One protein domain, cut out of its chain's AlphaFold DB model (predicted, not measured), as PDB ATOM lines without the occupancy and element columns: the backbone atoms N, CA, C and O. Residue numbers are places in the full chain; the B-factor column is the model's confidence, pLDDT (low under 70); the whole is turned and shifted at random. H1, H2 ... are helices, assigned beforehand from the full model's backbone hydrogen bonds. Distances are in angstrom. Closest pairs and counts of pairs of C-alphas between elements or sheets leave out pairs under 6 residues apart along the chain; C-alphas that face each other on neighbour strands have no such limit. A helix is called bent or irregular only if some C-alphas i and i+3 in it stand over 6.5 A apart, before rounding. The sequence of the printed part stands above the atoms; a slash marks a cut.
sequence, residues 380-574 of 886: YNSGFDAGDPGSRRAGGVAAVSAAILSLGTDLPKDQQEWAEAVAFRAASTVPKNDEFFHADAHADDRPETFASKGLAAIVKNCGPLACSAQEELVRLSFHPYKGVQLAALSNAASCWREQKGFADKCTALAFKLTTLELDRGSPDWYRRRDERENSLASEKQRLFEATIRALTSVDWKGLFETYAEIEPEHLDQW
ATOM      1  N   TYR A 380      27.543 -44.215 -30.547       86.38
ATOM      2  CA  TYR A 380      26.782 -43.425 -29.569       86.38
ATOM      3  C   TYR A 380      26.770 -41.914 -29.869       86.38
ATOM      4  O   TYR A 380      26.126 -41.143 -29.155       86.38
ATOM      5  N   ASN A 381      27.465 -41.477 -30.926       80.06
ATOM      6  CA  ASN A 381      27.603 -40.058 -31.277       80.06
ATOM      7  C   ASN A 381      26.397 -39.539 -32.077       80.06
ATOM      8  O   ASN A 381      26.096 -38.344 -32.047       80.06
ATOM      9  N   SER A 382      25.690 -40.422 -32.787       67.38
ATOM     10  CA  SER A 382      24.432 -40.100 -33.463       67.38
ATOM     11  C   SER A 382      23.257 -40.132 -32.487       67.38
ATOM     12  O   SER A 382      23.155 -41.038 -31.662       67.38
ATOM     13  N   GLY A 383      22.334 -39.175 -32.601       66.38
ATOM     14  CA  GLY A 383      21.154 -39.148 -31.739       66.38
ATOM     15  C   GLY A 383      20.279 -40.395 -31.898       66.38
ATOM     16  O   GLY A 383      19.955 -40.768 -33.023       66.38
ATOM     17  N   PHE A 384      19.858 -40.998 -30.779       68.94
ATOM     18  CA  PHE A 384      19.036 -42.218 -30.785       68.94
ATOM     19  C   PHE A 384      17.684 -42.020 -31.492       68.94
ATOM     20  O   PHE A 384      16.916 -41.121 -31.136       68.94
ATOM     21  N   ASP A 385      17.367 -42.919 -32.422       67.81
ATOM     22  CA  ASP A 385      16.095 -43.026 -33.138       67.81
ATOM     23  C   ASP A 385      15.649 -44.496 -33.196       67.81
ATOM     24  O   ASP A 385      16.317 -45.334 -33.792       67.81
ATOM     25  N   ALA A 386      14.498 -44.829 -32.608       60.09
ATOM     26  CA  ALA A 386      14.001 -46.210 -32.564       60.09
ATOM     27  C   ALA A 386      13.736 -46.822 -33.959       60.09
ATOM     28  O   ALA A 386      13.655 -48.048 -34.089       60.09
ATOM     29  N   GLY A 387      13.576 -45.988 -34.993       58.41
ATOM     30  CA  GLY A 387      13.433 -46.415 -36.385       58.41
ATOM     31  C   GLY A 387      14.758 -46.628 -37.124       58.41
ATOM     32  O   GLY A 387      14.742 -47.159 -38.235       58.41
ATOM     33  N   ASP A 388      15.885 -46.231 -36.530       67.94
ATOM     34  CA  ASP A 388      17.217 -46.353 -37.114       67.94
ATOM     35  C   ASP A 388      17.910 -47.670 -36.686       67.94
ATOM     36  O   ASP A 388      18.058 -47.936 -35.487       67.94
ATOM     37  N   PRO A 389      18.387 -48.499 -37.638       64.38
ATOM     38  CA  PRO A 389      19.149 -49.709 -37.324       64.38
ATOM     39  C   PRO A 389      20.403 -49.448 -36.474       64.38
ATOM     40  O   PRO A 389      20.774 -50.293 -35.661       64.38
ATOM     41  N   GLY A 390      21.061 -48.292 -36.636       72.31
ATOM     42  CA  GLY A 390      22.240 -47.912 -35.847       72.31
ATOM     43  C   GLY A 390      21.928 -47.772 -34.357       72.31
ATOM     44  O   GLY A 390      22.610 -48.358 -33.517       72.31
ATOM     45  N   SER A 391      20.830 -47.095 -34.035       76.06
ATOM     46  CA  SER A 391      20.361 -46.883 -32.660       76.06
ATOM     47  C   SER A 391      20.007 -48.187 -31.935       76.06
ATOM     48  O   SER A 391      20.309 -48.349 -30.752       76.06
ATOM     49  N   ARG A 392      19.427 -49.164 -32.643       78.94
ATOM     50  CA  ARG A 392      19.181 -50.511 -32.096       78.94
ATOM     51  C   ARG A 392      20.461 -51.293 -31.836       78.94
ATOM     52  O   ARG A 392      20.557 -51.967 -30.814       78.94
ATOM     53  N   ARG A 393      21.436 -51.212 -32.744       85.44
ATOM     54  CA  ARG A 393      22.761 -51.820 -32.547       85.44
ATOM     55  C   ARG A 393      23.455 -51.230 -31.321       85.44
ATOM     56  O   ARG A 393      23.943 -51.989 -30.490       85.44
ATOM     57  N   ALA A 394      23.386 -49.911 -31.144       88.38
ATOM     58  CA  ALA A 394      23.882 -49.224 -29.951       88.38
ATOM     59  C   ALA A 394      23.227 -49.748 -28.659       88.38
ATOM     60  O   ALA A 394      23.928 -50.016 -27.678       88.38
ATOM     61  N   GLY A 395      21.901 -49.938 -28.672       88.56
ATOM     62  CA  GLY A 395      21.147 -50.519 -27.556       88.56
ATOM     63  C   GLY A 395      21.570 -51.957 -27.246       88.56
ATOM     64  O   GLY A 395      21.849 -52.276 -26.093       88.56
ATOM     65  N   GLY A 396      21.704 -52.804 -28.271       89.69
ATOM     66  CA  GLY A 396      22.144 -54.196 -28.126       89.69
ATOM     67  C   GLY A 396      23.558 -54.337 -27.561       89.69
ATOM     68  O   GLY A 396      23.767 -55.112 -26.629       89.69
ATOM     69  N   VAL A 397      24.513 -53.544 -28.055       93.44
ATOM     70  CA  VAL A 397      25.891 -53.519 -27.528       93.44
ATOM     71  C   VAL A 397      25.910 -53.061 -26.065       93.44
ATOM     72  O   VAL A 397      26.545 -53.702 -25.224       93.44
ATOM     73  N   ALA A 398      25.153 -52.010 -25.726       93.81
ATOM     74  CA  ALA A 398      25.038 -51.533 -24.347       93.81
ATOM     75  C   ALA A 398      24.385 -52.576 -23.417       93.81
ATOM     76  O   ALA A 398      24.812 -52.732 -22.272       93.81
ATOM     77  N   ALA A 399      23.388 -53.325 -23.902       93.06
ATOM     78  CA  ALA A 399      22.718 -54.379 -23.144       93.06
ATOM     79  C   ALA A 399      23.650 -55.558 -22.829       93.06
ATOM     80  O   ALA A 399      23.721 -55.989 -21.676       93.06
ATOM     81  N   VAL A 400      24.412 -56.034 -23.820       93.06
ATOM     82  CA  VAL A 400      25.418 -57.096 -23.634       93.06
ATOM     83  C   VAL A 400      26.507 -56.650 -22.662       93.06
ATOM     84  O   VAL A 400      26.845 -57.383 -21.734       93.06
ATOM     85  N   SER A 401      27.001 -55.419 -22.814       94.56
ATOM     86  CA  SER A 401      27.953 -54.807 -21.885       94.56
ATOM     87  C   SER A 401      27.423 -54.776 -20.449       94.56
ATOM     88  O   SER A 401      28.124 -55.152 -19.510       94.56
ATOM     89  N   ALA A 402      26.176 -54.351 -20.252       93.75
ATOM     90  CA  ALA A 402      25.561 -54.306 -18.930       93.75
ATOM     91  C   ALA A 402      25.384 -55.704 -18.317       93.75
ATOM     92  O   ALA A 402      25.611 -55.873 -17.117       93.75
ATOM     93  N   ALA A 403      25.018 -56.703 -19.124       92.00
ATOM     94  CA  ALA A 403      24.889 -58.087 -18.678       92.00
ATOM     95  C   ALA A 403      26.243 -58.676 -18.252       92.00
ATOM     96  O   ALA A 403      26.332 -59.273 -17.182       92.00
ATOM     97  N   ILE A 404      27.307 -58.431 -19.026       90.81
ATOM     98  CA  ILE A 404      28.687 -58.806 -18.681       90.81
ATOM     99  C   ILE A 404      29.091 -58.237 -17.322       90.81
ATOM    100  O   ILE A 404      29.554 -58.983 -16.464       90.81
ATOM    101  N   LEU A 405      28.887 -56.936 -17.107       90.81
ATOM    102  CA  LEU A 405      29.287 -56.283 -15.860       90.81
ATOM    103  C   LEU A 405      28.460 -56.757 -14.660       90.81
ATOM    104  O   LEU A 405      28.990 -56.860 -13.558       90.81
ATOM    105  N   SER A 406      27.171 -57.040 -14.869       89.00
ATOM    106  CA  SER A 406      26.233 -57.358 -13.784       89.00
ATOM    107  C   SER A 406      26.211 -58.838 -13.400       89.00
ATOM    108  O   SER A 406      25.959 -59.153 -12.240       89.00
ATOM    109  N   LEU A 407      26.416 -59.742 -14.364       86.94
ATOM    110  CA  LEU A 407      26.224 -61.191 -14.202       86.94
ATOM    111  C   LEU A 407      27.496 -62.003 -14.483       86.94
ATOM    112  O   LEU A 407      27.569 -63.177 -14.126       86.94
ATOM    113  N   GLY A 408      28.487 -61.413 -15.153       76.00
ATOM    114  CA  GLY A 408      29.685 -62.102 -15.614       76.00
ATOM    115  C   GLY A 408      30.713 -62.340 -14.515       76.00
ATOM    116  O   GLY A 408      31.716 -61.631 -14.424       76.00
ATOM    117  N   THR A 409      30.497 -63.369 -13.699       63.78
ATOM    118  CA  THR A 409      31.527 -63.895 -12.794       63.78
ATOM    119  C   THR A 409      32.560 -64.691 -13.601       63.78
ATOM    120  O   THR A 409      32.173 -65.544 -14.394       63.78
ATOM    121  N   ASP A 410      33.858 -64.428 -13.408       65.50
ATOM    122  CA  ASP A 410      34.996 -65.103 -14.076       65.50
ATOM    123  C   ASP A 410      35.200 -64.825 -15.583       65.50
ATOM    124  O   ASP A 410      35.718 -65.662 -16.327       65.50
ATOM    125  N   LEU A 411      34.857 -63.621 -16.055       69.00
ATOM    126  CA  LEU A 411      35.142 -63.212 -17.436       69.00
ATOM    127  C   LEU A 411      36.609 -62.795 -17.667       69.00
ATOM    128  O   LEU A 411      37.253 -62.249 -16.765       69.00
ATOM    129  N   PRO A 412      37.141 -62.982 -18.895       80.44
ATOM    130  CA  PRO A 412      38.435 -62.441 -19.295       80.44
ATOM    131  C   PRO A 412      38.530 -60.929 -19.062       80.44
ATOM    132  O   PRO A 412      37.607 -60.173 -19.375       80.44
ATOM    133  N   LYS A 413      39.677 -60.473 -18.547       82.94
ATOM    134  CA  LYS A 413      39.906 -59.061 -18.188       82.94
ATOM    135  C   LYS A 413      39.698 -58.104 -19.367       82.94
ATOM    136  O   LYS A 413      39.216 -56.997 -19.171       82.94
ATOM    137  N   ASP A 414      40.006 -58.536 -20.590       86.75
ATOM    138  CA  ASP A 414      39.787 -57.741 -21.801       86.75
ATOM    139  C   ASP A 414      38.292 -57.509 -22.088       86.75
ATOM    140  O   ASP A 414      37.910 -56.449 -22.584       86.75
ATOM    141  N   GLN A 415      37.429 -58.488 -21.795       86.88
ATOM    142  CA  GLN A 415      35.975 -58.366 -21.964       86.88
ATOM    143  C   GLN A 415      35.369 -57.442 -20.918       86.88
ATOM    144  O   GLN A 415      34.498 -56.642 -21.254       86.88
ATOM    145  N   GLN A 416      35.880 -57.497 -19.689       86.69
ATOM    146  CA  GLN A 416      35.494 -56.570 -18.630       86.69
ATOM    147  C   GLN A 416      35.900 -55.131 -18.967       86.69
ATOM    148  O   GLN A 416      35.044 -54.254 -18.951       86.69
ATOM    149  N   GLU A 417      37.154 -54.891 -19.365       89.88
ATOM    150  CA  GLU A 417      37.635 -53.548 -19.739       89.88
ATOM    151  C   GLU A 417      36.858 -52.964 -20.934       89.88
ATOM    152  O   GLU A 417      36.514 -51.780 -20.945       89.88
ATOM    153  N   TRP A 418      36.524 -53.799 -21.926       93.31
ATOM    154  CA  TRP A 418      35.665 -53.396 -23.042       93.31
ATOM    155  C   TRP A 418      34.257 -53.006 -22.573       93.31
ATOM    156  O   TRP A 418      33.764 -51.938 -22.941       93.31
ATOM    157  N   ALA A 419      33.622 -53.832 -21.737       92.44
ATOM    158  CA  ALA A 419      32.278 -53.563 -21.233       92.44
ATOM    159  C   ALA A 419      32.237 -52.310 -20.336       92.44
ATOM    160  O   ALA A 419      31.316 -51.502 -20.427       92.44
ATOM    161  N   GLU A 420      33.259 -52.081 -19.508       93.12
ATOM    162  CA  GLU A 420      33.382 -50.837 -18.741       93.12
ATOM    163  C   GLU A 420      33.415 -49.620 -19.677       93.12
ATOM    164  O   GLU A 420      32.627 -48.686 -19.511       93.12
ATOM    165  N   ALA A 421      34.255 -49.648 -20.719       92.69
ATOM    166  CA  ALA A 421      34.356 -48.555 -21.686       92.69
ATOM    167  C   ALA A 421      33.047 -48.319 -22.465       92.69
ATOM    168  O   ALA A 421      32.659 -47.169 -22.694       92.69
ATOM    169  N   VAL A 422      32.349 -49.387 -22.863       94.31
ATOM    170  CA  VAL A 422      31.041 -49.303 -23.528       94.31
ATOM    171  C   VAL A 422      29.999 -48.675 -22.609       94.31
ATOM    172  O   VAL A 422      29.282 -47.784 -23.056       94.31
ATOM    173  N   ALA A 423      29.933 -49.061 -21.330       94.00
ATOM    174  CA  ALA A 423      28.966 -48.500 -20.385       94.00
ATOM    175  C   ALA A 423      29.109 -46.971 -20.245       94.00
ATOM    176  O   ALA A 423      28.110 -46.253 -20.310       94.00
ATOM    177  N   PHE A 424      30.339 -46.455 -20.139       94.31
ATOM    178  CA  PHE A 424      30.592 -45.007 -20.072       94.31
ATOM    179  C   PHE A 424      30.265 -44.274 -21.384       94.31
ATOM    180  O   PHE A 424      29.690 -43.181 -21.355       94.31
ATOM    181  N   ARG A 425      30.582 -44.867 -22.545       92.94
ATOM    182  CA  ARG A 425      30.227 -44.278 -23.851       92.94
ATOM    183  C   ARG A 425      28.716 -44.269 -24.073       92.94
ATOM    184  O   ARG A 425      28.165 -43.233 -24.432       92.94
ATOM    185  N   ALA A 426      28.042 -45.377 -23.777       91.94
ATOM    186  CA  ALA A 426      26.595 -45.516 -23.907       91.94
ATOM    187  C   ALA A 426      25.831 -44.560 -22.977       91.94
ATOM    188  O   ALA A 426      24.816 -43.998 -23.387       91.94
ATOM    189  N   ALA A 427      26.330 -44.298 -21.763       91.06
ATOM    190  CA  ALA A 427      25.758 -43.282 -20.874       91.06
ATOM    191  C   ALA A 427      25.799 -41.876 -21.493       91.06
ATOM    192  O   ALA A 427      24.925 -41.051 -21.231       91.06
ATOM    193  N   SER A 428      26.801 -41.596 -22.326       88.44
ATOM    194  CA  SER A 428      27.017 -40.295 -22.974       88.44
ATOM    195  C   SER A 428      26.307 -40.152 -24.325       88.44
ATOM    196  O   SER A 428      26.575 -39.193 -25.047       88.44
ATOM    197  N   THR A 429      25.395 -41.073 -24.661       86.19
ATOM    198  CA  THR A 429      24.635 -41.023 -25.917       86.19
ATOM    199  C   THR A 429      23.876 -39.699 -26.034       86.19
ATOM    200  O   THR A 429      23.207 -39.259 -25.097       86.19
ATOM    201  N   VAL A 430      23.973 -39.048 -27.195       70.69
ATOM    202  CA  VAL A 430      23.331 -37.749 -27.423       70.69
ATOM    203  C   VAL A 430      21.814 -37.938 -27.602       70.69
ATOM    204  O   VAL A 430      21.385 -38.697 -28.476       70.69
ATOM    205  N   PRO A 431      20.949 -37.239 -26.843       66.19
ATOM    206  CA  PRO A 431      19.515 -37.253 -27.109       66.19
ATOM    207  C   PRO A 431      19.219 -36.625 -28.478       66.19
ATOM    208  O   PRO A 431      19.614 -35.489 -28.745       66.19
ATOM    209  N   LYS A 432      18.498 -37.332 -29.358       64.69
ATOM    210  CA  LYS A 432      18.051 -36.757 -30.635       64.69
ATOM    211  C   LYS A 432      17.039 -35.639 -30.364       64.69
ATOM    212  O   LYS A 432      16.068 -35.842 -29.632       64.69
ATOM    213  N   ASN A 433      17.271 -34.465 -30.950       55.66
ATOM    214  CA  ASN A 433      16.365 -33.326 -30.838       55.66
ATOM    215  C   ASN A 433      15.198 -33.526 -31.823       55.66
ATOM    216  O   ASN A 433      15.278 -33.117 -32.979       55.66
ATOM    217  N   ASP A 434      14.172 -34.261 -31.393       56.59
ATOM    218  CA  ASP A 434      12.978 -34.552 -32.193       56.59
ATOM    219  C   ASP A 434      11.875 -33.516 -31.912       56.59
ATOM    220  O   ASP A 434      11.557 -33.221 -30.755       56.59
ATOM    221  N   GLU A 435      11.264 -33.000 -32.980       50.88
ATOM    222  CA  GLU A 435      10.102 -32.102 -32.949       50.88
ATOM    223  C   GLU A 435       8.896 -32.754 -32.228       50.88
ATOM    224  O   GLU A 435       8.021 -32.054 -31.716       50.88
ATOM    225  N   PHE A 436       8.886 -34.091 -32.107       53.28
ATOM    226  CA  PHE A 436       7.857 -34.896 -31.432       53.28
ATOM    227  C   PHE A 436       8.290 -35.534 -30.098       53.28
ATOM    228  O   PHE A 436       7.641 -36.474 -29.631       53.28
ATOM    229  N   PHE A 437       9.355 -35.041 -29.459       60.25
ATOM    230  CA  PHE A 437       9.840 -35.571 -28.178       60.25
ATOM    231  C   PHE A 437       8.736 -35.715 -27.110       60.25
ATOM    232  O   PHE A 437       7.951 -34.795 -26.857       60.25
ATOM    233  N   HIS A 438       8.734 -36.858 -26.412       60.06
ATOM    234  CA  HIS A 438       7.879 -37.107 -25.255       60.06
ATOM    235  C   HIS A 438       8.671 -37.758 -24.117       60.06
ATOM    236  O   HIS A 438       9.266 -38.813 -24.308       60.06
ATOM    237  N   ALA A 439       8.645 -37.164 -22.918       64.56
ATOM    238  CA  ALA A 439       9.419 -37.655 -21.770       64.56
ATOM    239  C   ALA A 439       9.025 -39.083 -21.339       64.56
ATOM    240  O   ALA A 439       9.892 -39.861 -20.951       64.56
ATOM    241  N   ASP A 440       7.739 -39.448 -21.457       62.72
ATOM    242  CA  ASP A 440       7.255 -40.825 -21.226       62.72
ATOM    243  C   ASP A 440       7.376 -41.746 -22.469       62.72
ATOM    244  O   ASP A 440       6.733 -42.795 -22.509       62.72
ATOM    245  N   ALA A 441       8.097 -41.361 -23.531       63.50
ATOM    246  CA  ALA A 441       8.324 -42.273 -24.656       63.50
ATOM    247  C   ALA A 441       9.066 -43.532 -24.172       63.50
ATOM    248  O   ALA A 441       9.968 -43.433 -23.338       63.50
ATOM    249  N   HIS A 442       8.682 -44.702 -24.695       59.22
ATOM    250  CA  HIS A 442       9.299 -45.978 -24.325       59.22
ATOM    251  C   HIS A 442      10.820 -45.920 -24.524       59.22
ATOM    252  O   HIS A 442      11.300 -45.565 -25.602       59.22
ATOM    253  N   ALA A 443      11.559 -46.242 -23.461       58.69
ATOM    254  CA  ALA A 443      13.014 -46.124 -23.379       58.69
ATOM    255  C   ALA A 443      13.711 -47.487 -23.215       58.69
ATOM    256  O   ALA A 443      14.889 -47.533 -22.862       58.69
ATOM    257  N   ASP A 444      12.983 -48.581 -23.437       60.72
ATOM    258  CA  ASP A 444      13.408 -49.925 -23.031       60.72
ATOM    259  C   ASP A 444      14.632 -50.407 -23.835       60.72
ATOM    260  O   ASP A 444      15.546 -50.994 -23.267       60.72
ATOM    261  N   ASP A 445      14.728 -50.018 -25.112       72.56
ATOM    262  CA  ASP A 445      15.838 -50.383 -26.010       72.56
ATOM    263  C   ASP A 445      16.978 -49.343 -26.034       72.56
ATOM    264  O   ASP A 445      17.870 -49.393 -26.889       72.56
ATOM    265  N   ARG A 446      16.941 -48.337 -25.150       85.81
ATOM    266  CA  ARG A 446      17.896 -47.224 -25.191       85.81
ATOM    267  C   ARG A 446      19.258 -47.599 -24.595       85.81
ATOM    268  O   ARG A 446      19.298 -48.167 -23.500       85.81
ATOM    269  N   PRO A 447      20.378 -47.191 -25.225       90.38
ATOM    270  CA  PRO A 447      21.714 -47.398 -24.677       90.38
ATOM    271  C   PRO A 447      21.878 -46.882 -23.249       90.38
ATOM    272  O   PRO A 447      22.480 -47.565 -22.427       90.38
ATOM    273  N   GLU A 448      21.317 -45.713 -22.926       91.94
ATOM    274  CA  GLU A 448      21.471 -45.074 -21.616       91.94
ATOM    275  C   GLU A 448      20.792 -45.882 -20.496       91.94
ATOM    276  O   GLU A 448      21.303 -45.959 -19.375       91.94
ATOM    277  N   THR A 449      19.667 -46.540 -20.807       90.50
ATOM    278  CA  THR A 449      18.955 -47.432 -19.881       90.50
ATOM    279  C   THR A 449      19.850 -48.608 -19.487       90.50
ATOM    280  O   THR A 449      20.023 -48.883 -18.296       90.50
ATOM    281  N   PHE A 450      20.486 -49.267 -20.460       92.94
ATOM    282  CA  PHE A 450      21.421 -50.366 -20.197       92.94
ATOM    283  C   PHE A 450      22.736 -49.886 -19.580       92.94
ATOM    284  O   PHE A 450      23.235 -50.514 -18.647       92.94
ATOM    285  N   ALA A 451      23.260 -48.740 -20.019       94.44
ATOM    286  CA  ALA A 451      24.445 -48.118 -19.440       94.44
ATOM    287  C   ALA A 451      24.279 -47.910 -17.932       94.44
ATOM    288  O   ALA A 451      25.173 -48.260 -17.167       94.44
ATOM    289  N   SER A 452      23.108 -47.442 -17.484       94.69
ATOM    290  CA  SER A 452      22.832 -47.279 -16.054       94.69
ATOM    291  C   SER A 452      22.924 -48.595 -15.259       94.69
ATOM    292  O   SER A 452      23.439 -48.598 -14.143       94.69
ATOM    293  N   LYS A 453      22.518 -49.737 -15.840       93.75
ATOM    294  CA  LYS A 453      22.705 -51.061 -15.216       93.75
ATOM    295  C   LYS A 453      24.191 -51.414 -15.108       93.75
ATOM    296  O   LYS A 453      24.652 -51.799 -14.036       93.75
ATOM    297  N   GLY A 454      24.945 -51.234 -16.196       93.12
ATOM    298  CA  GLY A 454      26.389 -51.493 -16.227       93.12
ATOM    299  C   GLY A 454      27.172 -50.627 -15.233       93.12
ATOM    300  O   GLY A 454      27.988 -51.141 -14.473       93.12
ATOM    301  N   LEU A 455      26.868 -49.329 -15.165       95.50
ATOM    302  CA  LEU A 455      27.478 -48.404 -14.208       95.50
ATOM    303  C   LEU A 455      27.176 -48.806 -12.758       95.50
ATOM    304  O   LEU A 455      28.077 -48.788 -11.924       95.50
ATOM    305  N   ALA A 456      25.947 -49.224 -12.445       94.25
ATOM    306  CA  ALA A 456      25.621 -49.705 -11.103       94.25
ATOM    307  C   ALA A 456      26.397 -50.973 -10.730       94.25
ATOM    308  O   ALA A 456      26.853 -51.086  -9.593       94.25
ATOM    309  N   ALA A 457      26.628 -51.888 -11.674       92.38
ATOM    310  CA  ALA A 457      27.495 -53.039 -11.440       92.38
ATOM    311  C   ALA A 457      28.951 -52.623 -11.138       92.38
ATOM    312  O   ALA A 457      29.551 -53.132 -10.191       92.38
ATOM    313  N   ILE A 458      29.492 -51.626 -11.852       92.69
ATOM    314  CA  ILE A 458      30.819 -51.049 -11.560       92.69
ATOM    315  C   ILE A 458      30.861 -50.452 -10.141       92.69
ATOM    316  O   ILE A 458      31.838 -50.651  -9.414       92.69
ATOM    317  N   VAL A 459      29.796 -49.759  -9.716       92.19
ATOM    318  CA  VAL A 459      29.680 -49.207  -8.354       92.19
ATOM    319  C   VAL A 459      29.658 -50.314  -7.296       92.19
ATOM    320  O   VAL A 459      30.372 -50.202  -6.297       92.19
ATOM    321  N   LYS A 460      28.893 -51.391  -7.515       91.31
ATOM    322  CA  LYS A 460      28.820 -52.546  -6.598       91.31
ATOM    323  C   LYS A 460      30.178 -53.230  -6.431       91.31
ATOM    324  O   LYS A 460      30.563 -53.565  -5.315       91.31
ATOM    325  N   ASN A 461      30.954 -53.330  -7.510       86.44
ATOM    326  CA  ASN A 461      32.285 -53.943  -7.491       86.44
ATOM    327  C   ASN A 461      33.347 -53.121  -6.731       86.44
ATOM    328  O   ASN A 461      34.442 -53.628  -6.489       86.44
ATOM    329  N   CYS A 462      33.052 -51.873  -6.339       81.62
ATOM    330  CA  CYS A 462      33.954 -50.993  -5.580       81.62
ATOM    331  C   CYS A 462      35.354 -50.810  -6.210       81.62
ATOM    332  O   CYS A 462      36.343 -50.605  -5.504       81.62
ATOM    333  N   GLY A 463      35.445 -50.895  -7.542       83.31
ATOM    334  CA  GLY A 463      36.690 -50.748  -8.298       83.31
ATOM    335  C   GLY A 463      37.149 -49.289  -8.476       83.31
ATOM    336  O   GLY A 463      36.483 -48.358  -8.022       83.31
ATOM    337  N   PRO A 464      38.266 -49.047  -9.189       85.56
ATOM    338  CA  PRO A 464      38.807 -47.699  -9.410       85.56
ATOM    339  C   PRO A 464      37.859 -46.769 -10.187       85.56
ATOM    340  O   PRO A 464      37.937 -45.554 -10.032       85.56
ATOM    341  N   LEU A 465      36.950 -47.328 -10.990       90.00
ATOM    342  CA  LEU A 465      35.951 -46.582 -11.761       90.00
ATOM    343  C   LEU A 465      34.664 -46.281 -10.972       90.00
ATOM    344  O   LEU A 465      33.781 -45.610 -11.501       90.00
ATOM    345  N   ALA A 466      34.538 -46.739  -9.718       88.50
ATOM    346  CA  ALA A 466      33.302 -46.611  -8.946       88.50
ATOM    347  C   ALA A 466      32.874 -45.148  -8.743       88.50
ATOM    348  O   ALA A 466      31.700 -44.838  -8.918       88.50
ATOM    349  N   CYS A 467      33.804 -44.234  -8.440       88.88
ATOM    350  CA  CYS A 467      33.477 -42.813  -8.271       88.88
ATOM    351  C   CYS A 467      32.951 -42.190  -9.573       88.88
ATOM    352  O   CYS A 467      31.908 -41.545  -9.568       88.88
ATOM    353  N   SER A 468      33.623 -42.442 -10.700       91.81
ATOM    354  CA  SER A 468      33.174 -41.955 -12.011       91.81
ATOM    355  C   SER A 468      31.822 -42.554 -12.407       91.81
ATOM    356  O   SER A 468      30.975 -41.859 -12.959       91.81
ATOM    357  N   ALA A 469      31.577 -43.824 -12.076       92.31
ATOM    358  CA  ALA A 469      30.289 -44.463 -12.321       92.31
ATOM    359  C   ALA A 469      29.160 -43.874 -11.451       92.31
ATOM    360  O   ALA A 469      28.041 -43.721 -11.937       92.31
ATOM    361  N   GLN A 470      29.441 -43.493 -10.198       92.69
ATOM    362  CA  GLN A 470      28.482 -42.782  -9.340       92.69
ATOM    363  C   GLN A 470      28.100 -41.416  -9.924       92.69
ATOM    364  O   GLN A 470      26.916 -41.081  -9.960       92.69
ATOM    365  N   GLU A 471      29.078 -40.644 -10.405       92.00
ATOM    366  CA  GLU A 471      28.836 -39.340 -11.037       92.00
ATOM    367  C   GLU A 471      27.972 -39.474 -12.299       92.00
ATOM    368  O   GLU A 471      26.989 -38.745 -12.458       92.00
ATOM    369  N   GLU A 472      28.272 -40.454 -13.156       93.69
ATOM    370  CA  GLU A 472      27.493 -40.721 -14.370       93.69
ATOM    371  C   GLU A 472      26.071 -41.220 -14.075       93.69
ATOM    372  O   GLU A 472      25.119 -40.785 -14.725       93.69
ATOM    373  N   LEU A 473      25.877 -42.065 -13.057       93.12
ATOM    374  CA  LEU A 473      24.538 -42.475 -12.612       93.12
ATOM    375  C   LEU A 473      23.708 -41.289 -12.109       93.12
ATOM    376  O   LEU A 473      22.522 -41.171 -12.437       93.12
ATOM    377  N   VAL A 474      24.326 -40.384 -11.344       92.50
ATOM    378  CA  VAL A 474      23.662 -39.149 -10.917       92.50
ATOM    379  C   VAL A 474      23.334 -38.283 -12.131       92.50
ATOM    380  O   VAL A 474      22.214 -37.791 -12.213       92.50
ATOM    381  N   ARG A 475      24.227 -38.157 -13.120       92.50
ATOM    382  CA  ARG A 475      23.947 -37.418 -14.365       92.50
ATOM    383  C   ARG A 475      22.752 -38.001 -15.126       92.50
ATOM    384  O   ARG A 475      21.857 -37.251 -15.521       92.50
ATOM    385  N   LEU A 476      22.688 -39.324 -15.283       91.75
ATOM    386  CA  LEU A 476      21.561 -40.008 -15.934       91.75
ATOM    387  C   LEU A 476      20.237 -39.848 -15.165       91.75
ATOM    388  O   LEU A 476      19.170 -39.879 -15.774       91.75
ATOM    389  N   SER A 477      20.280 -39.586 -13.857       89.81
ATOM    390  CA  SER A 477      19.083 -39.294 -13.049       89.81
ATOM    391  C   SER A 477      18.420 -37.948 -13.403       89.81
ATOM    392  O   SER A 477      17.282 -37.693 -13.013       89.81
ATOM    393  N   PHE A 478      19.088 -37.084 -14.174       87.25
ATOM    394  CA  PHE A 478      18.523 -35.836 -14.709       87.25
ATOM    395  C   PHE A 478      18.219 -35.919 -16.213       87.25
ATOM    396  O   PHE A 478      17.962 -34.897 -16.852       87.25
ATOM    397  N   HIS A 479      18.248 -37.120 -16.795       84.94
ATOM    398  CA  HIS A 479      18.025 -37.312 -18.223       84.94
ATOM    399  C   HIS A 479      16.600 -36.891 -18.647       84.94
ATOM    400  O   HIS A 479      15.643 -37.157 -17.918       84.94
ATOM    401  N   PRO A 480      16.415 -36.272 -19.833       77.50
ATOM    402  CA  PRO A 480      15.105 -35.773 -20.273       77.50
ATOM    403  C   PRO A 480      14.063 -36.881 -20.497       77.50
ATOM    404  O   PRO A 480      12.864 -36.642 -20.360       77.50
ATOM    405  N   TYR A 481      14.495 -38.097 -20.842       78.31
ATOM    406  CA  TYR A 481      13.600 -39.253 -20.948       78.31
ATOM    407  C   TYR A 481      13.390 -39.894 -19.577       78.31
ATOM    408  O   TYR A 481      14.339 -40.411 -18.980       78.31
ATOM    409  N   LYS A 482      12.132 -39.946 -19.131       76.69
ATOM    410  CA  LYS A 482      11.751 -40.431 -17.802       76.69
ATOM    411  C   LYS A 482      12.135 -41.895 -17.582       76.69
ATOM    412  O   LYS A 482      12.580 -42.248 -16.499       76.69
ATOM    413  N   GLY A 483      12.039 -42.739 -18.613       79.19
ATOM    414  CA  GLY A 483      12.461 -44.141 -18.515       79.19
ATOM    415  C   GLY A 483      13.948 -44.305 -18.164       79.19
ATOM    416  O   GLY A 483      14.283 -45.113 -17.303       79.19
ATOM    417  N   VAL A 484      14.826 -43.479 -18.747       86.25
ATOM    418  CA  VAL A 484      16.271 -43.487 -18.446       86.25
ATOM    419  C   VAL A 484      16.534 -42.961 -17.035       86.25
ATOM    420  O   VAL A 484      17.293 -43.570 -16.286       86.25
ATOM    421  N   GLN A 485      15.871 -41.866 -16.649       86.88
ATOM    422  CA  GLN A 485      15.959 -41.311 -15.296       86.88
ATOM    423  C   GLN A 485      15.556 -42.344 -14.232       86.88
ATOM    424  O   GLN A 485      16.292 -42.549 -13.267       86.88
ATOM    425  N   LEU A 486      14.412 -43.015 -14.408       84.31
ATOM    426  CA  LEU A 486      13.928 -44.031 -13.470       84.31
ATOM    427  C   LEU A 486      14.867 -45.238 -13.410       84.31
ATOM    428  O   LEU A 486      15.157 -45.722 -12.318       84.31
ATOM    429  N   ALA A 487      15.386 -45.688 -14.557       88.56
ATOM    430  CA  ALA A 487      16.374 -46.761 -14.601       88.56
ATOM    431  C   ALA A 487      17.654 -46.382 -13.840       88.56
ATOM    432  O   ALA A 487      18.131 -47.170 -13.027       88.56
ATOM    433  N   ALA A 488      18.177 -45.168 -14.031       91.88
ATOM    434  CA  ALA A 488      19.370 -44.694 -13.335       91.88
ATOM    435  C   ALA A 488      19.172 -44.598 -11.817       91.88
ATOM    436  O   ALA A 488      19.995 -45.116 -11.060       91.88
ATOM    437  N   LEU A 489      18.058 -44.012 -11.374       90.25
ATOM    438  CA  LEU A 489      17.705 -43.914  -9.956       90.25
ATOM    439  C   LEU A 489      17.512 -45.300  -9.319       90.25
ATOM    440  O   LEU A 489      18.026 -45.543  -8.229       90.25
ATOM    441  N   SER A 490      16.822 -46.220 -10.004       89.19
ATOM    442  CA  SER A 490      16.597 -47.597  -9.532       89.19
ATOM    443  C   SER A 490      17.905 -48.374  -9.420       89.19
ATOM    444  O   SER A 490      18.199 -48.964  -8.378       89.19
ATOM    445  N   ASN A 491      18.750 -48.297 -10.447       92.00
ATOM    446  CA  ASN A 491      20.051 -48.950 -10.447       92.00
ATOM    447  C   ASN A 491      20.975 -48.375  -9.361       92.00
ATOM    448  O   ASN A 491      21.623 -49.152  -8.660       92.00
ATOM    449  N   ALA A 492      20.973 -47.056  -9.141       91.44
ATOM    450  CA  ALA A 492      21.728 -46.427  -8.058       91.44
ATOM    451  C   ALA A 492      21.215 -46.831  -6.664       91.44
ATOM    452  O   ALA A 492      22.012 -47.147  -5.777       91.44
ATOM    453  N   ALA A 493      19.893 -46.886  -6.472       88.31
ATOM    454  CA  ALA A 493      19.287 -47.348  -5.226       88.31
ATOM    455  C   ALA A 493      19.605 -48.829  -4.948       88.31
ATOM    456  O   ALA A 493      19.781 -49.211  -3.790       88.31
ATOM    457  N   SER A 494      19.748 -49.654  -5.992       90.12
ATOM    458  CA  SER A 494      20.098 -51.078  -5.872       90.12
ATOM    459  C   SER A 494      21.503 -51.342  -5.311       90.12
ATOM    460  O   SER A 494      21.781 -52.465  -4.900       90.12
ATOM    461  N   CYS A 495      22.387 -50.341  -5.266       90.56
ATOM    462  CA  CYS A 495      23.751 -50.453  -4.726       90.56
ATOM    463  C   CYS A 495      23.817 -50.332  -3.192       90.56
ATOM    464  O   CYS A 495      24.882 -50.076  -2.635       90.56
ATOM    465  N   TRP A 496      22.685 -50.430  -2.491       89.12
ATOM    466  CA  TRP A 496      22.590 -50.116  -1.064       89.12
ATOM    467  C   TRP A 496      23.380 -51.066  -0.152       89.12
ATOM    468  O   TRP A 496      23.821 -50.634   0.913       89.12
ATOM    469  N   ARG A 497      23.583 -52.330  -0.556       88.12
ATOM    470  CA  ARG A 497      24.331 -53.325   0.235       88.12
ATOM    471  C   ARG A 497      25.822 -53.007   0.259       88.12
ATOM    472  O   ARG A 497      26.459 -53.091   1.305       88.12
ATOM    473  N   GLU A 498      26.367 -52.620  -0.890       89.44
ATOM    474  CA  GLU A 498      27.792 -52.352  -1.084       89.44
ATOM    475  C   GLU A 498      28.143 -50.889  -0.778       89.44
ATOM    476  O   GLU A 498      29.188 -50.598  -0.200       89.44
ATOM    477  N   GLN A 499      27.262 -49.958  -1.153       86.94
ATOM    478  CA  GLN A 499      27.479 -48.510  -1.115       86.94
ATOM    479  C   GLN A 499      26.259 -47.783  -0.525       86.94
ATOM    480  O   GLN A 499      25.646 -46.927  -1.170       86.94
ATOM    481  N   LYS A 500      25.917 -48.094   0.735       84.56
ATOM    482  CA  LYS A 500      24.748 -47.531   1.444       84.56
ATOM    483  C   LYS A 500      24.648 -46.006   1.330       84.56
ATOM    484  O   LYS A 500      23.654 -45.485   0.842       84.56
ATOM    485  N   GLY A 501      25.720 -45.283   1.663       82.88
ATOM    486  CA  GLY A 501      25.715 -43.816   1.625       82.88
ATOM    487  C   GLY A 501      25.454 -43.216   0.236       82.88
ATOM    488  O   GLY A 501      24.907 -42.120   0.147       82.88
ATOM    489  N   PHE A 502      25.813 -43.912  -0.847       86.88
ATOM    490  CA  PHE A 502      25.484 -43.496  -2.215       86.88
ATOM    491  C   PHE A 502      24.012 -43.769  -2.544       86.88
ATOM    492  O   PHE A 502      23.311 -42.875  -3.025       86.88
ATOM    493  N   ALA A 503      23.537 -44.979  -2.244       86.75
ATOM    494  CA  ALA A 503      22.159 -45.386  -2.496       86.75
ATOM    495  C   ALA A 503      21.156 -44.515  -1.728       86.75
ATOM    496  O   ALA A 503      20.106 -44.154  -2.262       86.75
ATOM    497  N   ASP A 504      21.481 -44.129  -0.495       81.06
ATOM    498  CA  ASP A 504      20.641 -43.254   0.314       81.06
ATOM    499  C   ASP A 504      20.533 -41.842  -0.285       81.06
ATOM    500  O   ASP A 504      19.429 -41.311  -0.425       81.06
ATOM    501  N   LYS A 505      21.662 -41.256  -0.717       83.00
ATOM    502  CA  LYS A 505      21.697 -39.949  -1.399       83.00
ATOM    503  C   LYS A 505      20.887 -39.976  -2.694       83.00
ATOM    504  O   LYS A 505      20.119 -39.054  -2.950       83.00
ATOM    505  N   CYS A 506      21.006 -41.046  -3.482       85.25
ATOM    506  CA  CYS A 506      20.223 -41.210  -4.708       85.25
ATOM    507  C   CYS A 506      18.731 -41.400  -4.420       85.25
ATOM    508  O   CYS A 506      17.903 -40.865  -5.150       85.25
ATOM    509  N   THR A 507      18.375 -42.086  -3.330       79.81
ATOM    510  CA  THR A 507      16.972 -42.225  -2.906       79.81
ATOM    511  C   THR A 507      16.397 -40.865  -2.500       79.81
ATOM    512  O   THR A 507      15.317 -40.493  -2.951       79.81
ATOM    513  N   ALA A 508      17.142 -40.069  -1.724       77.75
ATOM    514  CA  ALA A 508      16.748 -38.705  -1.367       77.75
ATOM    515  C   ALA A 508      16.613 -37.793  -2.602       77.75
ATOM    516  O   ALA A 508      15.642 -37.037  -2.707       77.75
ATOM    517  N   LEU A 509      17.545 -37.894  -3.557       83.69
ATOM    518  CA  LEU A 509      17.469 -37.191  -4.840       83.69
ATOM    519  C   LEU A 509      16.197 -37.574  -5.608       83.69
ATOM    520  O   LEU A 509      15.503 -36.690  -6.107       83.69
ATOM    521  N   ALA A 510      15.872 -38.868  -5.670       80.25
ATOM    522  CA  ALA A 510      14.680 -39.387  -6.334       80.25
ATOM    523  C   ALA A 510      13.407 -38.714  -5.783       80.25
ATOM    524  O   ALA A 510      12.628 -38.125  -6.536       80.25
ATOM    525  N   PHE A 511      13.256 -38.681  -4.452       74.94
ATOM    526  CA  PHE A 511      12.150 -37.974  -3.798       74.94
ATOM    527  C   PHE A 511      12.125 -36.489  -4.157       74.94
ATOM    528  O   PHE A 511      11.067 -35.957  -4.497       74.94
ATOM    529  N   LYS A 512      13.272 -35.806  -4.127       76.75
ATOM    530  CA  LYS A 512      13.309 -34.374  -4.424       76.75
ATOM    531  C   LYS A 512      12.968 -34.073  -5.889       76.75
ATOM    532  O   LYS A 512      12.228 -33.123  -6.137       76.75
ATOM    533  N   LEU A 513      13.399 -34.901  -6.842       77.31
ATOM    534  CA  LEU A 513      13.057 -34.752  -8.261       77.31
ATOM    535  C   LEU A 513      11.540 -34.780  -8.502       77.31
ATOM    536  O   LEU A 513      11.045 -33.938  -9.249       77.31
ATOM    537  N   THR A 514      10.781 -35.627  -7.793       69.81
ATOM    538  CA  THR A 514       9.303 -35.618  -7.912       69.81
ATOM    539  C   THR A 514       8.654 -34.313  -7.487       69.81
ATOM    540  O   THR A 514       7.585 -33.959  -7.975       69.81
ATOM    541  N   THR A 515       9.289 -33.576  -6.574       65.38
ATOM    542  CA  THR A 515       8.763 -32.290  -6.110       65.38
ATOM    543  C   THR A 515       9.056 -31.144  -7.072       65.38
ATOM    544  O   THR A 515       8.422 -30.105  -6.950       65.38
ATOM    545  N   LEU A 516       9.983 -31.319  -8.018       65.25
ATOM    546  CA  LEU A 516      10.407 -30.275  -8.958       65.25
ATOM    547  C   LEU A 516       9.673 -30.338 -10.296       65.25
ATOM    548  O   LEU A 516       9.510 -29.311 -10.943       65.25
ATOM    549  N   GLU A 517       9.234 -31.517 -10.731       60.00
ATOM    550  CA  GLU A 517       8.626 -31.725 -12.054       60.00
ATOM    551  C   GLU A 517       7.136 -31.337 -12.105       60.00
ATOM    552  O   GLU A 517       6.285 -32.080 -12.593       60.00
ATOM    553  N   LEU A 518       6.811 -30.144 -11.596       55.47
ATOM    554  CA  LEU A 518       5.438 -29.672 -11.430       55.47
ATOM    555  C   LEU A 518       4.928 -28.828 -12.614       55.47
ATOM    556  O   LEU A 518       5.520 -27.824 -12.996       55.47
ATOM    557  N   ASP A 519       3.751 -29.246 -13.097       50.56
ATOM    558  CA  ASP A 519       2.702 -28.503 -13.821       50.56
ATOM    559  C   ASP A 519       2.631 -28.545 -15.387       50.56
ATOM    560  O   ASP A 519       3.445 -27.980 -16.123       50.56
ATOM    561  N   ARG A 520       1.575 -29.191 -15.936       49.31
ATOM    562  CA  ARG A 520       0.354 -28.536 -16.494       49.31
ATOM    563  C   ARG A 520      -0.566 -29.464 -17.284       49.31
ATOM    564  O   ARG A 520      -0.249 -29.893 -18.395       49.31
ATOM    565  N   GLY A 521      -1.805 -29.567 -16.799       43.12
ATOM    566  CA  GLY A 521      -3.009 -29.903 -17.570       43.12
ATOM    567  C   GLY A 521      -3.406 -28.842 -18.614       43.12
ATOM    568  O   GLY A 521      -4.590 -28.613 -18.843       43.12
ATOM    569  N   SER A 522      -2.435 -28.179 -19.256       39.50
ATOM    570  CA  SER A 522      -2.691 -27.267 -20.371       39.50
ATOM    571  C   SER A 522      -2.866 -28.072 -21.666       39.50
ATOM    572  O   SER A 522      -2.024 -28.925 -21.962       39.50
ATOM    573  N   PRO A 523      -3.896 -27.789 -22.486       42.56
ATOM    574  CA  PRO A 523      -4.083 -28.410 -23.801       42.56
ATOM    575  C   PRO A 523      -2.880 -28.251 -24.751       42.56
ATOM    576  O   PRO A 523      -2.758 -29.011 -25.706       42.56
ATOM    577  N   ASP A 524      -1.984 -27.298 -24.474       44.16
ATOM    578  CA  ASP A 524      -0.785 -26.969 -25.259       44.16
ATOM    579  C   ASP A 524       0.515 -27.568 -24.659       44.16
ATOM    580  O   ASP A 524       1.583 -26.956 -24.713       44.16
ATOM    581  N   TRP A 525       0.452 -28.778 -24.087       46.84
ATOM    582  CA  TRP A 525       1.605 -29.471 -23.474       46.84
ATOM    583  C   TRP A 525       2.839 -29.573 -24.393       46.84
ATOM    584  O   TRP A 525       3.961 -29.455 -23.904       46.84
ATOM    585  N   TYR A 526       2.644 -29.730 -25.706       48.94
ATOM    586  CA  TYR A 526       3.727 -29.847 -26.692       48.94
ATOM    587  C   TYR A 526       4.457 -28.516 -26.958       48.94
ATOM    588  O   TYR A 526       5.636 -28.522 -27.288       48.94
ATOM    589  N   ARG A 527       3.785 -27.361 -26.814       47.41
ATOM    590  CA  ARG A 527       4.290 -26.071 -27.330       47.41
ATOM    591  C   ARG A 527       5.148 -25.281 -26.328       47.41
ATOM    592  O   ARG A 527       5.761 -24.296 -26.709       47.41
ATOM    593  N   ARG A 528       5.186 -25.698 -25.057       51.66
ATOM    594  CA  ARG A 528       5.917 -25.019 -23.964       51.66
ATOM    595  C   ARG A 528       6.926 -25.930 -23.257       51.66
ATOM    596  O   ARG A 528       7.161 -25.792 -22.060       51.66
ATOM    597  N   ARG A 529       7.484 -26.913 -23.974       52.59
ATOM    598  CA  ARG A 529       8.554 -27.787 -23.464       52.59
ATOM    599  C   ARG A 529       9.770 -26.965 -23.046       52.59
ATOM    600  O   ARG A 529      10.148 -27.028 -21.883       52.59
ATOM    601  N   ASP A 530      10.293 -26.163 -23.967       55.22
ATOM    602  CA  ASP A 530      11.506 -25.376 -23.751       55.22
ATOM    603  C   ASP A 530      11.306 -24.349 -22.637       55.22
ATOM    604  O   ASP A 530      12.181 -24.160 -21.808       55.22
ATOM    605  N   GLU A 531      10.122 -23.738 -22.547       55.56
ATOM    606  CA  GLU A 531       9.784 -22.821 -21.453       55.56
ATOM    607  C   GLU A 531       9.851 -23.516 -20.080       55.56
ATOM    608  O   GLU A 531      10.384 -22.930 -19.148       55.56
ATOM    609  N   ARG A 532       9.400 -24.776 -19.954       57.81
ATOM    610  CA  ARG A 532       9.459 -25.544 -18.692       57.81
ATOM    611  C   ARG A 532      10.845 -26.089 -18.372       57.81
ATOM    612  O   ARG A 532      11.266 -25.993 -17.225       57.81
ATOM    613  N   GLU A 533      11.535 -26.672 -19.359       59.72
ATOM    614  CA  GLU A 533      12.927 -27.096 -19.175       59.72
ATOM    615  C   GLU A 533      13.774 -25.890 -18.764       59.72
ATOM    616  O   GLU A 533      14.517 -25.999 -17.801       59.72
ATOM    617  N   ASN A 534      13.571 -24.714 -19.368       63.00
ATOM    618  CA  ASN A 534      14.253 -23.483 -18.969       63.00
ATOM    619  C   ASN A 534      13.832 -22.982 -17.578       63.00
ATOM    620  O   ASN A 534      14.689 -22.514 -16.832       63.00
ATOM    621  N   SER A 535      12.549 -23.087 -17.211       62.50
ATOM    622  CA  SER A 535      12.056 -22.685 -15.883       62.50
ATOM    623  C   SER A 535      12.555 -23.569 -14.744       62.50
ATOM    624  O   SER A 535      12.650 -23.068 -13.637       62.50
ATOM    625  N   LEU A 536      12.850 -24.850 -14.996       68.56
ATOM    626  CA  LEU A 536      13.363 -25.794 -13.989       68.56
ATOM    627  C   LEU A 536      14.859 -26.094 -14.149       68.56
ATOM    628  O   LEU A 536      15.436 -26.801 -13.320       68.56
ATOM    629  N   ALA A 537      15.502 -25.614 -15.219       71.69
ATOM    630  CA  ALA A 537      16.907 -25.889 -15.514       71.69
ATOM    631  C   ALA A 537      17.813 -25.404 -14.386       71.69
ATOM    632  O   ALA A 537      18.768 -26.090 -14.027       71.69
ATOM    633  N   SER A 538      17.506 -24.242 -13.806       74.38
ATOM    634  CA  SER A 538      18.329 -23.651 -12.752       74.38
ATOM    635  C   SER A 538      18.266 -24.467 -11.455       74.38
ATOM    636  O   SER A 538      19.288 -24.709 -10.815       74.38
ATOM    637  N   GLU A 539      17.085 -24.970 -11.112       80.50
ATOM    638  CA  GLU A 539      16.793 -25.797  -9.951       80.50
ATOM    639  C   GLU A 539      17.396 -27.189 -10.138       80.50
ATOM    640  O   GLU A 539      18.146 -27.648  -9.279       80.50
ATOM    641  N   LYS A 540      17.156 -27.834 -11.289       79.75
ATOM    642  CA  LYS A 540      17.751 -29.136 -11.633       79.75
ATOM    643  C   LYS A 540      19.280 -29.072 -11.617       79.75
ATOM    644  O   LYS A 540      19.909 -29.960 -11.044       79.75
ATOM    645  N   GLN A 541      19.873 -28.001 -12.147       84.19
ATOM    646  CA  GLN A 541      21.320 -27.791 -12.110       84.19
ATOM    647  C   GLN A 541      21.842 -27.624 -10.675       84.19
ATOM    648  O   GLN A 541      22.829 -28.261 -10.304       84.19
ATOM    649  N   ARG A 542      21.166 -26.829  -9.831       83.69
ATOM    650  CA  ARG A 542      21.535 -26.682  -8.411       83.69
ATOM    651  C   ARG A 542      21.458 -28.009  -7.660       83.69
ATOM    652  O   ARG A 542      22.361 -28.306  -6.879       83.69
ATOM    653  N   LEU A 543      20.422 -28.817  -7.902       84.56
ATOM    654  CA  LEU A 543      20.316 -30.155  -7.314       84.56
ATOM    655  C   LEU A 543      21.430 -31.081  -7.778       84.56
ATOM    656  O   LEU A 543      21.992 -31.802  -6.954       84.56
ATOM    657  N   PHE A 544      21.737 -31.078  -9.074       87.19
ATOM    658  CA  PHE A 544      22.820 -31.879  -9.626       87.19
ATOM    659  C   PHE A 544      24.143 -31.521  -8.939       87.19
ATOM    660  O   PHE A 544      24.780 -32.381  -8.336       87.19
ATOM    661  N   GLU A 545      24.502 -30.237  -8.900       86.50
ATOM    662  CA  GLU A 545      25.730 -29.759  -8.253       86.50
ATOM    663  C   GLU A 545      25.771 -30.031  -6.744       86.50
ATOM    664  O   GLU A 545      26.840 -30.307  -6.193       86.50
ATOM    665  N   ALA A 546      24.636 -29.922  -6.048       84.69
ATOM    666  CA  ALA A 546      24.541 -30.256  -4.629       84.69
ATOM    667  C   ALA A 546      24.757 -31.757  -4.397       84.69
ATOM    668  O   ALA A 546      25.508 -32.142  -3.501       84.69
ATOM    669  N   THR A 547      24.162 -32.599  -5.244       85.12
ATOM    670  CA  THR A 547      24.280 -34.058  -5.147       85.12
ATOM    671  C   THR A 547      25.703 -34.514  -5.450       85.12
ATOM    672  O   THR A 547      26.268 -35.264  -4.662       85.12
ATOM    673  N   ILE A 548      26.327 -34.006  -6.520       86.12
ATOM    674  CA  ILE A 548      27.725 -34.312  -6.866       86.12
ATOM    675  C   ILE A 548      28.680 -33.877  -5.744       86.12
ATOM    676  O   ILE A 548      29.532 -34.656  -5.320       86.12
ATOM    677  N   ARG A 549      28.504 -32.674  -5.176       83.31
ATOM    678  CA  ARG A 549      29.288 -32.241  -4.003       83.31
ATOM    679  C   ARG A 549      29.092 -33.180  -2.817       83.31
ATOM    680  O   ARG A 549      30.068 -33.554  -2.168       83.31
ATOM    681  N   ALA A 550      27.856 -33.600  -2.561       80.69
ATOM    682  CA  ALA A 550      27.554 -34.529  -1.487       80.69
ATOM    683  C   ALA A 550      28.124 -35.929  -1.730       80.69
ATOM    684  O   ALA A 550      28.465 -36.583  -0.755       80.69
ATOM    685  N   LEU A 551      28.302 -36.405  -2.970       79.44
ATOM    686  CA  LEU A 551      28.989 -37.684  -3.229       79.44
ATOM    687  C   LEU A 551      30.395 -37.704  -2.615       79.44
ATOM    688  O   LEU A 551      30.795 -38.705  -2.028       79.44
ATOM    689  N   THR A 552      31.092 -36.568  -2.662       72.19
ATOM    690  CA  THR A 552      32.447 -36.411  -2.111       72.19
ATOM    691  C   THR A 552      32.492 -36.132  -0.602       72.19
ATOM    692  O   THR A 552      33.572 -36.170  -0.008       72.19
ATOM    693  N   SER A 553      31.348 -35.865   0.043       67.31
ATOM    694  CA  SER A 553      31.262 -35.503   1.463       67.31
ATOM    695  C   SER A 553      30.473 -36.527   2.302       67.31
ATOM    696  O   SER A 553      29.632 -37.286   1.813       67.31
ATOM    697  N   VAL A 554      30.745 -36.550   3.611       58.53
ATOM    698  CA  VAL A 554      30.002 -37.361   4.602       58.53
ATOM    699  C   VAL A 554      28.845 -36.555   5.223       58.53
ATOM    700  O   VAL A 554      28.126 -37.056   6.081       58.53
ATOM    701  N   ASP A 555      28.649 -35.298   4.812       62.53
ATOM    702  CA  ASP A 555      27.675 -34.401   5.439       62.53
ATOM    703  C   ASP A 555      26.269 -34.567   4.855       62.53
ATOM    704  O   ASP A 555      25.913 -34.019   3.812       62.53
ATOM    705  N   TRP A 556      25.459 -35.333   5.576       58.00
ATOM    706  CA  TRP A 556      24.060 -35.588   5.268       58.00
ATOM    707  C   TRP A 556      23.133 -34.417   5.572       58.00
ATOM    708  O   TRP A 556      22.160 -34.205   4.850       58.00
ATOM    709  N   LYS A 557      23.413 -33.652   6.634       61.16
ATOM    710  CA  LYS A 557      22.526 -32.563   7.062       61.16
ATOM    711  C   LYS A 557      22.564 -31.415   6.064       61.16
ATOM    712  O   LYS A 557      21.505 -30.954   5.654       61.16
ATOM    713  N   GLY A 558      23.759 -31.063   5.588       61.91
ATOM    714  CA  GLY A 558      23.919 -30.042   4.556       61.91
ATOM    715  C   GLY A 558      23.185 -30.375   3.249       61.91
ATOM    716  O   GLY A 558      22.640 -29.474   2.611       61.91
ATOM    717  N   LEU A 559      23.099 -31.658   2.862       69.38
ATOM    718  CA  LEU A 559      22.358 -32.074   1.664       69.38
ATOM    719  C   LEU A 559      20.844 -31.873   1.827       69.38
ATOM    720  O   LEU A 559      20.212 -31.292   0.947       69.38
ATOM    721  N   PHE A 560      20.265 -32.317   2.948       67.12
ATOM    722  CA  PHE A 560      18.830 -32.158   3.208       67.12
ATOM    723  C   PHE A 560      18.424 -30.692   3.398       67.12
ATOM    724  O   PHE A 560      17.369 -30.298   2.905       67.12
ATOM    725  N   GLU A 561      19.262 -29.878   4.045       68.81
ATOM    726  CA  GLU A 561      19.062 -28.426   4.154       68.81
ATOM    727  C   GLU A 561      19.067 -27.770   2.765       68.81
ATOM    728  O   GLU A 561      18.124 -27.066   2.412       68.81
ATOM    729  N   THR A 562      20.048 -28.107   1.920       70.75
ATOM    730  CA  THR A 562      20.117 -27.607   0.535       70.75
ATOM    731  C   THR A 562      18.905 -28.054  -0.290       70.75
ATOM    732  O   THR A 562      18.354 -27.277  -1.063       70.75
ATOM    733  N   TYR A 563      18.450 -29.300  -0.138       77.50
ATOM    734  CA  TYR A 563      17.240 -29.780  -0.808       77.50
ATOM    735  C   TYR A 563      15.981 -29.069  -0.305       77.50
ATOM    736  O   TYR A 563      15.085 -28.815  -1.109       77.50
ATOM    737  N   ALA A 564      15.886 -28.741   0.983       67.44
ATOM    738  CA  ALA A 564      14.750 -28.010   1.541       67.44
ATOM    739  C   ALA A 564      14.670 -26.568   1.013       67.44
ATOM    740  O   ALA A 564      13.574 -26.092   0.741       67.44
ATOM    741  N   GLU A 565      15.807 -25.903   0.791       72.06
ATOM    742  CA  GLU A 565      15.859 -24.540   0.239       72.06
ATOM    743  C   GLU A 565      15.403 -24.444  -1.228       72.06
ATOM    744  O   GLU A 565      14.990 -23.377  -1.683       72.06
ATOM    745  N   ILE A 566      15.474 -25.543  -1.986       68.81
ATOM    746  CA  ILE A 566      15.098 -25.563  -3.405       68.81
ATOM    747  C   ILE A 566      13.604 -25.890  -3.530       68.81
ATOM    748  O   ILE A 566      13.234 -27.030  -3.813       68.81
ATOM    749  N   GLU A 567      12.726 -24.919  -3.291       62.59
ATOM    750  CA  GLU A 567      11.282 -25.071  -3.529       62.59
ATOM    751  C   GLU A 567      10.858 -24.513  -4.901       62.59
ATOM    752  O   GLU A 567      11.342 -23.452  -5.298       62.59
ATOM    753  N   PRO A 568       9.955 -25.188  -5.639       57.91
ATOM    754  CA  PRO A 568       9.404 -24.641  -6.876       57.91
ATOM    755  C   PRO A 568       8.521 -23.421  -6.583       57.91
ATOM    756  O   PRO A 568       7.613 -23.503  -5.758       57.91
ATOM    757  N   GLU A 569       8.691 -22.324  -7.326       53.22
ATOM    758  CA  GLU A 569       7.864 -21.107  -7.187       53.22
ATOM    759  C   GLU A 569       6.367 -21.317  -7.543       53.22
ATOM    760  O   GLU A 569       5.538 -20.440  -7.292       53.22
ATOM    761  N   HIS A 570       5.992 -22.462  -8.133       50.78
ATOM    762  CA  HIS A 570       4.660 -22.736  -8.700       50.78
ATOM    763  C   HIS A 570       4.092 -24.106  -8.282       50.78
ATOM    764  O   HIS A 570       3.747 -24.940  -9.118       50.78
ATOM    765  N   LEU A 571       3.980 -24.343  -6.975       48.53
ATOM    766  CA  LEU A 571       3.474 -25.578  -6.343       48.53
ATOM    767  C   LEU A 571       1.965 -25.869  -6.551       48.53
ATOM    768  O   LEU A 571       1.371 -26.622  -5.782       48.53
ATOM    769  N   ASP A 572       1.327 -25.317  -7.583       41.44
ATOM    770  CA  ASP A 572      -0.139 -25.333  -7.697       41.44
ATOM    771  C   ASP A 572      -0.725 -26.667  -8.212       41.44
ATOM    772  O   ASP A 572      -1.927 -26.886  -8.067       41.44
ATOM    773  N   GLN A 573       0.067 -27.583  -8.800       51.44
ATOM    774  CA  GLN A 573      -0.435 -28.874  -9.324       51.44
ATOM    775  C   GLN A 573       0.586 -30.016  -9.173       51.44
ATOM    776  O   GLN A 573       1.494 -30.185  -9.989       51.44
ATOM    777  N   TRP A 574       0.410 -30.836  -8.134       51.56
ATOM    778  CA  TRP A 574       1.210 -32.040  -7.874       51.56
ATOM    779  C   TRP A 574       0.693 -33.252  -8.672       51.56
ATOM    780  O   TRP A 574      -0.505 -33.542  -8.630       51.56
TER     781      TRP A 574
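This is residues 380 to 574 of the 886 residues of the protein "Phage integrase family protein" of Ruegeria conchae (UniProt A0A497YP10). The domain is a flat slab about two helices thick, with H1, H3, H5 and H6 along one layer and H2, H4 and H7 along the other, and H8 packed on H7 at the far edge. Most of the helices that touch are nearly aligned, but H2 crosses H1 and H3 steeply, and residues 409 to 414, of which 413 and 414 belong to H2, stick out at one end. The printed part has 195 residues with eight named helices, H1 to H8 in order, and no named strand, so the class is all helix. It is compact, with a radius of gyration of the C-alphas of 17.4 A, and spans 54 by 45 by 21 A.

H1, residues 389 to 407, begins with C-alpha 389 at (19.149, -49.709, -37.324) and is 26.8 A long from first to last C-alpha. H2, residues 413 to 427, is 21.4 A long, and H3, residues 447 to 460, 20.1 A. H4 is residues 466 to 476, and H5 residues 482 to 493. H6, residues 500 to 516, is 24.7 A long. H7, residues 529 to 551, is the longest, at 30.4 A; it has a kink of 44 degrees near residue 536 and is irregular, with C-alphas 535 and 538 7.1 A apart. H8, residues 556 to 565, ends with C-alpha 565 at (15.859, -24.540, 0.239).

H1 touches H2 at a steep tilt of 52 degrees, opposite ways; their closest C-alphas, those of Ser 401 and Ala 419, are 4.5 A apart. H1 also touches H3, the same way at a shallow tilt of 16 degrees, closest at the C-alphas of Ala 402 and Gly 454, 4.0 A apart. H3 to H8 form an up and down bundle, each helix running against the one before, and each successive two make a hairpin. H3 and H4 are the hubs, touching four helices each; their tilt of 32 degrees is shallow, only just short of steep, and their closest C-alphas, those of Val 459 and Ala 466, are 4.5 A apart. With residues 544 to 551 alone, H7 touches H4, closest at the C-alphas of Glu 471 and Ile 548, 6.6 A apart. H1 and H8 are apart. Every O i to N i+4 pair is within hydrogen-bond range in H1, H2, H4, H5 and H8; the counts are 9 of 10 in H3, 12 of 13 in H6 and 17 of 19 in H7.

The C-alphas farthest apart, those of Pro 412 and Asp 572, are 54.8 A apart. The printed part has no cut. The links H2 to H3, with 19 residues, and H6 to H7, with 12, are long. Mean pLDDT of the printed part is 77.0; 67 residues are under 70, among them residues 431 to 444, 514 to 536 and 566 to 574.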